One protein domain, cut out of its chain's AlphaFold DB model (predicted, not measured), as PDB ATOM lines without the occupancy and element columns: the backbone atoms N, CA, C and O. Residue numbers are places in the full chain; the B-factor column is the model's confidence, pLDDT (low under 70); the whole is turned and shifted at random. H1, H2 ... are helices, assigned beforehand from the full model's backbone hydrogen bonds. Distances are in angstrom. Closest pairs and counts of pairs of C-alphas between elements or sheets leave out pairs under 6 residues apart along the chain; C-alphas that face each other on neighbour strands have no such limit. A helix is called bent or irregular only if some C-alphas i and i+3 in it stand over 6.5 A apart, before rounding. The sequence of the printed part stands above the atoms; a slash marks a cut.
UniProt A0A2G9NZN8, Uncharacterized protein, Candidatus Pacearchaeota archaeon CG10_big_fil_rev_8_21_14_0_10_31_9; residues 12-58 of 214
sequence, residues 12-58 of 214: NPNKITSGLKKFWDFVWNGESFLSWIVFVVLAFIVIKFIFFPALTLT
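This is residues 12 to 58 of the 214 residues of an uncharacterized protein of Candidatus Pacearchaeota archaeon CG10_big_fil_rev_8_21_14_0_10_31_9 (UniProt A0A2G9NZN8). What shape do these atoms make? Two helices meet near their ends as an open L: the longer H2 is one arm, the shorter H1 is the other, and the corner is made where the last part of H1 packs on the first part of H2. The outer parts of both arms, residues 12 to 21 and most of residues 44 to 58, stick out free. What is the make-up? The printed part has 47 residues with two named helices, H1 then H2, and no named strand, and its class is all helix. It is only just loose, close to extended, with a radius of gyration of the C-alphas of 13.9 A, and flat, spanning 38 by 30 by 11 A.

Where is the longest helix? H2 holds residues 33 to 58 and measures 35.9 A from its first to its last C-alpha, ending with C-alpha 58 at (-43.935, 51.055, 49.368). It is only just irregular: C-alphas 49 and 52 are 6.6 A apart. Where is the other? H1 holds residues 13 to 29 and measures 24.0 A, from C-alpha 13 at (-19.220, 35.056, 28.614) to C-alpha 29 at (-16.637, 34.183, 52.492).

How does H1 stand to H2? They touch, with H1's residues 26 to 28 alone and H2's residues 35 to 39 alone; the closest C-alphas are those of Val 27 and Ser 35, 5.4 A apart. Their lines are about perpendicular, at 82 degrees. How are the backbones bonded? In H1 every O i to N i+4 pair is within hydrogen-bond range; in H2, 20 of 22 are.

How far does it reach? The two C-alphas farthest apart, those of Asn 12 and Thr 56, are 39.7 A apart. Is anything broken or uncertain? The printed part has no cut, and the link from H1 to H2 is tight, with 3 residues. The model's mean pLDDT over the printed part is 90.3, with residues 12 to 17 under 70.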
ATOM      1  N   ASN A  12     -15.688  36.509  25.854       57.69
ATOM      2  CA  ASN A  12     -16.059  35.183  26.348       57.69
ATOM      3  C   ASN A  12     -16.976  35.305  27.591       57.69
ATOM      4  O   ASN A  12     -16.490  35.711  28.656       57.69
ATOM      5  N   PRO A  13     -18.265  34.920  27.509       56.94
ATOM      6  CA  PRO A  13     -19.220  35.056  28.614       56.94
ATOM      7  C   PRO A  13     -18.807  34.264  29.870       56.94
ATOM      8  O   PRO A  13     -19.117  34.677  30.987       56.94
ATOM      9  N   ASN A  14     -18.019  33.194  29.717       60.44
ATOM     10  CA  ASN A  14     -17.572  32.337  30.824       60.44
ATOM     11  C   ASN A  14     -16.522  32.997  31.737       60.44
ATOM     12  O   ASN A  14     -16.367  32.614  32.896       60.44
ATOM     13  N   LYS A  15     -15.780  33.997  31.243       59.72
ATOM     14  CA  LYS A  15     -14.755  34.685  32.047       59.72
ATOM     15  C   LYS A  15     -15.392  35.680  33.021       59.72
ATOM     16  O   LYS A  15     -14.946  35.783  34.163       59.72
ATOM     17  N   ILE A  16     -16.467  36.346  32.598       63.75
ATOM     18  CA  ILE A  16     -17.213  37.331  33.396       63.75
ATOM     19  C   ILE A  16     -17.957  36.644  34.549       63.75
ATOM     20  O   ILE A  16     -17.843  37.081  35.695       63.75
ATOM     21  N   THR A  17     -18.637  35.526  34.280       69.44
ATOM     22  CA  THR A  17     -19.325  34.735  35.318       69.44
ATOM     23  C   THR A  17     -18.348  34.194  36.366       69.44
ATOM     24  O   THR A  17     -18.654  34.207  37.558       69.44
ATOM     25  N   SER A  18     -17.130  33.813  35.956       78.88
ATOM     26  CA  SER A  18     -16.072  33.392  36.884       78.88
ATOM     27  C   SER A  18     -15.564  34.527  37.785       78.88
ATOM     28  O   SER A  18     -15.265  34.293  38.955       78.88
ATOM     29  N   GLY A  19     -15.487  35.759  37.267       86.44
ATOM     30  CA  GLY A  19     -15.050  36.935  38.024       86.44
ATOM     31  C   GLY A  19     -16.084  37.378  39.058       86.44
ATOM     32  O   GLY A  19     -15.728  37.634  40.204       86.44
ATOM     33  N   LEU A  20     -17.367  37.382  38.679       88.31
ATOM     34  CA  LEU A  20     -18.483  37.661  39.589       88.31
ATOM     35  C   LEU A  20     -18.557  36.646  40.728       88.31
ATOM     36  O   LEU A  20     -18.708  37.044  41.877       88.31
ATOM     37  N   LYS A  21     -18.387  35.353  40.429       90.44
ATOM     38  CA  LYS A  21     -18.353  34.306  41.457       90.44
ATOM     39  C   LYS A  21     -17.200  34.517  42.441       90.44
ATOM     40  O   LYS A  21     -17.420  34.489  43.641       90.44
ATOM     41  N   LYS A  22     -15.991  34.807  41.947       90.44
ATOM     42  CA  LYS A  22     -14.831  35.097  42.808       90.44
ATOM     43  C   LYS A  22     -15.029  36.342  43.669       90.44
ATOM     44  O   LYS A  22     -14.628  36.340  44.824       90.44
ATOM     45  N   PHE A  23     -15.623  37.398  43.116       92.50
ATOM     46  CA  PHE A  23     -15.951  38.600  43.881       92.50
ATOM     47  C   PHE A  23     -17.014  38.315  44.944       92.50
ATOM     48  O   PHE A  23     -16.858  38.738  46.081       92.50
ATOM     49  N   TRP A  24     -18.060  37.563  44.595       92.12
ATOM     50  CA  TRP A  24     -19.082  37.114  45.538       92.12
ATOM     51  C   TRP A  24     -18.463  36.310  46.684       92.12
ATOM     52  O   TRP A  24     -18.675  36.632  47.849       92.12
ATOM     53  N   ASP A  25     -17.630  35.323  46.356       92.81
ATOM     54  CA  ASP A  25     -16.918  34.526  47.350       92.81
ATOM     55  C   ASP A  25     -15.990  35.403  48.205       92.81
ATOM     56  O   ASP A  25     -15.939  35.230  49.418       92.81
ATOM     57  N   PHE A  26     -15.311  36.388  47.609       94.38
ATOM     58  CA  PHE A  26     -14.491  37.348  48.346       94.38
ATOM     59  C   PHE A  26     -15.318  38.176  49.335       94.38
ATOM     60  O   PHE A  26     -14.914  38.266  50.482       94.38
ATOM     61  N   VAL A  27     -16.459  38.740  48.926       94.50
ATOM     62  CA  VAL A  27     -17.302  39.604  49.776       94.50
ATOM     63  C   VAL A  27     -17.950  38.834  50.927       94.50
ATOM     64  O   VAL A  27     -18.034  39.358  52.033       94.50
ATOM     65  N   TRP A  28     -18.437  37.617  50.670       92.81
ATOM     66  CA  TRP A  28     -19.248  36.875  51.642       92.81
ATOM     67  C   TRP A  28     -18.464  35.847  52.452       92.81
ATOM     68  O   TRP A  28     -18.807  35.607  53.606       92.81
ATOM     69  N   ASN A  29     -17.423  35.250  51.867       92.94
ATOM     70  CA  ASN A  29     -16.637  34.183  52.492       92.94
ATOM     71  C   ASN A  29     -15.177  34.597  52.758       92.94
ATOM     72  O   ASN A  29     -14.406  33.809  53.298       92.94
ATOM     73  N   GLY A  30     -14.757  35.802  52.357       90.69
ATOM     74  CA  GLY A  30     -13.391  36.268  52.565       90.69
ATOM     75  C   GLY A  30     -13.138  36.699  54.009       90.69
ATOM     76  O   GLY A  30     -13.774  37.627  54.496       90.69
ATOM     77  N   GLU A  31     -12.135  36.107  54.657       93.56
ATOM     78  CA  GLU A  31     -11.757  36.401  56.055       93.56
ATOM     79  C   GLU A  31     -10.801  37.601  56.205       93.56
ATOM     80  O   GLU A  31     -10.426  37.995  57.308       93.56
ATOM     81  N   SER A  32     -10.367  38.198  55.091       95.69
ATOM     82  CA  SER A  32      -9.431  39.328  55.117       95.69
ATOM     83  C   SER A  32     -10.086  40.626  55.608       95.69
ATOM     84  O   SER A  32     -11.256  40.894  55.336       95.69
ATOM     85  N   PHE A  33      -9.299  41.508  56.232       95.75
ATOM     86  CA  PHE A  33      -9.769  42.837  56.651       95.75
ATOM     87  C   PHE A  33     -10.344  43.667  55.485       95.75
ATOM     88  O   PHE A  33     -11.339  44.371  55.648       95.75
ATOM     89  N   LEU A  34      -9.761  43.546  54.286       95.75
ATOM     90  CA  LEU A  34     -10.257  44.228  53.089       95.75
ATOM     91  C   LEU A  34     -11.628  43.697  52.645       95.75
ATOM     92  O   LEU A  34     -12.482  44.492  52.265       95.75
ATOM     93  N   SER A  35     -11.842  42.379  52.713       96.12
ATOM     94  CA  SER A  35     -13.152  41.768  52.446       96.12
ATOM     95  C   SER A  35     -14.220  42.366  53.361       96.12
ATOM     96  O   SER A  35     -15.239  42.857  52.877       96.12
ATOM     97  N   TRP A  36     -13.938  42.441  54.666       96.00
ATOM     98  CA  TRP A  36     -14.862  43.019  55.639       96.00
ATOM     99  C   TRP A  36     -15.202  44.487  55.335       96.00
ATOM    100  O   TRP A  36     -16.374  44.863  55.359       96.00
ATOM    101  N   ILE A  37     -14.209  45.311  54.972       96.81
ATOM    102  CA  ILE A  37     -14.451  46.704  54.550       96.81
ATOM    103  C   ILE A  37     -15.366  46.750  53.324       96.81
ATOM    104  O   ILE A  37     -16.344  47.499  53.312       96.81
ATOM    105  N   VAL A  38     -15.057  45.963  52.289       96.44
ATOM    106  CA  VAL A  38     -15.851  45.935  51.054       96.44
ATOM    107  C   VAL A  38     -17.281  45.489  51.352       96.44
ATOM    108  O   VAL A  38     -18.219  46.112  50.857       96.44
ATOM    109  N   PHE A  39     -17.463  44.481  52.204       96.31
ATOM    110  CA  PHE A  39     -18.775  44.032  52.658       96.31
ATOM    111  C   PHE A  39     -19.567  45.159  53.336       96.31
ATOM    112  O   PHE A  39     -20.699  45.430  52.937       96.31
ATOM    113  N   VAL A  40     -18.974  45.868  54.303       96.12
ATOM    114  CA  VAL A  40     -19.644  46.980  55.005       96.12
ATOM    115  C   VAL A  40     -20.021  48.106  54.039       96.12
ATOM    116  O   VAL A  40     -21.134  48.629  54.106       96.12
ATOM    117  N   VAL A  41     -19.133  48.463  53.104       97.25
ATOM    118  CA  VAL A  41     -19.415  49.492  52.092       97.25
ATOM    119  C   VAL A  41     -20.555  49.059  51.170       97.25
ATOM    120  O   VAL A  41     -21.467  49.846  50.918       97.25
ATOM    121  N   LEU A  42     -20.550  47.810  50.697       96.38
ATOM    122  CA  LEU A  42     -21.636  47.271  49.876       96.38
ATOM    123  C   LEU A  42     -22.959  47.235  50.642       96.38
ATOM    124  O   LEU A  42     -23.975  47.668  50.105       96.38
ATOM    125  N   ALA A  43     -22.952  46.792  51.900       96.50
ATOM    126  CA  ALA A  43     -24.135  46.795  52.754       96.50
ATOM    127  C   ALA A  43     -24.689  48.218  52.930       96.50
ATOM    128  O   ALA A  43     -25.888  48.433  52.766       96.50
ATOM    129  N   PHE A  44     -23.827  49.209  53.175       96.88
ATOM    130  CA  PHE A  44     -24.231  50.613  53.254       96.88
ATOM    131  C   PHE A  44     -24.846  51.120  51.942       96.88
ATOM    132  O   PHE A  44     -25.881  51.787  51.972       96.88
ATOM    133  N   ILE A  45     -24.258  50.777  50.790       97.69
ATOM    134  CA  ILE A  45     -24.796  51.131  49.467       97.69
ATOM    135  C   ILE A  45     -26.180  50.505  49.269       97.69
ATOM    136  O   ILE A  45     -27.118  51.208  48.900       97.69
ATOM    137  N   VAL A  46     -26.335  49.211  49.556       97.38
ATOM    138  CA  VAL A  46     -27.621  48.509  49.434       97.38
ATOM    139  C   VAL A  46     -28.662  49.126  50.364       97.38
ATOM    140  O   VAL A  46     -29.769  49.435  49.927       97.38
ATOM    141  N   ILE A  47     -28.320  49.376  51.628       96.25
ATOM    142  CA  ILE A  47     -29.248  49.980  52.588       96.25
ATOM    143  C   ILE A  47     -29.686  51.372  52.109       96.25
ATOM    144  O   ILE A  47     -30.879  51.677  52.056       96.25
ATOM    145  N   LYS A  48     -28.729  52.215  51.713       95.25
ATOM    146  CA  LYS A  48     -28.982  53.609  51.340       95.25
ATOM    147  C   LYS A  48     -29.712  53.763  50.007       95.25
ATOM    148  O   LYS A  48     -30.576  54.629  49.902       95.25
ATOM    149  N   PHE A  49     -29.357  52.971  48.998       97.12
ATOM    150  CA  PHE A  49     -29.834  53.159  47.623       97.12
ATOM    151  C   PHE A  49     -30.873  52.129  47.173       97.12
ATOM    152  O   PHE A  49     -31.516  52.348  46.151       97.12
ATOM    153  N   ILE A  50     -31.070  51.035  47.916       97.19
ATOM    154  CA  ILE A  50     -32.076  50.013  47.597       97.19
ATOM    155  C   ILE A  50     -33.109  49.920  48.719       97.19
ATOM    156  O   ILE A  50     -34.283  50.177  48.474       97.19
ATOM    157  N   PHE A  51     -32.690  49.611  49.949       97.00
ATOM    158  CA  PHE A  51     -33.620  49.352  51.054       97.00
ATOM    159  C   PHE A  51     -34.480  50.575  51.402       97.00
ATOM    160  O   PHE A  51     -35.705  50.487  51.347       97.00
ATOM    161  N   PHE A  52     -33.875  51.727  51.715       95.69
ATOM    162  CA  PHE A  52     -34.639  52.928  52.080       95.69
ATOM    163  C   PHE A  52     -35.487  53.497  50.929       95.69
ATOM    164  O   PHE A  52     -36.641  53.849  51.187       95.69
ATOM    165  N   PRO A  53     -34.998  53.567  49.673       96.69
ATOM    166  CA  PRO A  53     -35.829  53.973  48.542       96.69
ATOM    167  C   PRO A  53     -37.002  53.024  48.289       96.69
ATOM    168  O   PRO A  53     -38.121  53.494  48.092       96.69
ATOM    169  N   ALA A  54     -36.785  51.705  48.360       97.44
ATOM    170  CA  ALA A  54     -37.867  50.732  48.240       97.44
ATOM    171  C   ALA A  54     -38.893  50.906  49.366       97.44
ATOM    172  O   ALA A  54     -40.090  50.948  49.098       97.44
ATOM    173  N   LEU A  55     -38.435  51.081  50.609       96.62
ATOM    174  CA  LEU A  55     -39.313  51.283  51.757       96.62
ATOM    175  C   LEU A  55     -40.115  52.589  51.647       96.62
ATOM    176  O   LEU A  55     -41.306  52.608  51.929       96.62
ATOM    177  N   THR A  56     -39.488  53.673  51.191       96.31
ATOM    178  CA  THR A  56     -40.149  54.964  50.924       96.31
ATOM    179  C   THR A  56     -41.222  54.821  49.847       96.31
ATOM    180  O   THR A  56     -42.328  55.336  49.994       96.31
ATOM    181  N   LEU A  57     -40.923  54.081  48.775       97.12
ATOM    182  CA  LEU A  57     -41.862  53.837  47.683       97.12
ATOM    183  C   LEU A  57     -43.072  53.009  48.137       97.12
ATOM    184  O   LEU A  57     -44.200  53.347  47.789       97.12
ATOM    185  N   THR A  58     -42.853  51.945  48.915       96.62
ATOM    186  CA  THR A  58     -43.935  51.055  49.368       96.62
ATOM    187  C   THR A  58     -44.803  51.690  50.447       96.62
ATOM    188  O   THR A  58     -46.019  51.522  50.433       96.62
TER     189      THR A  58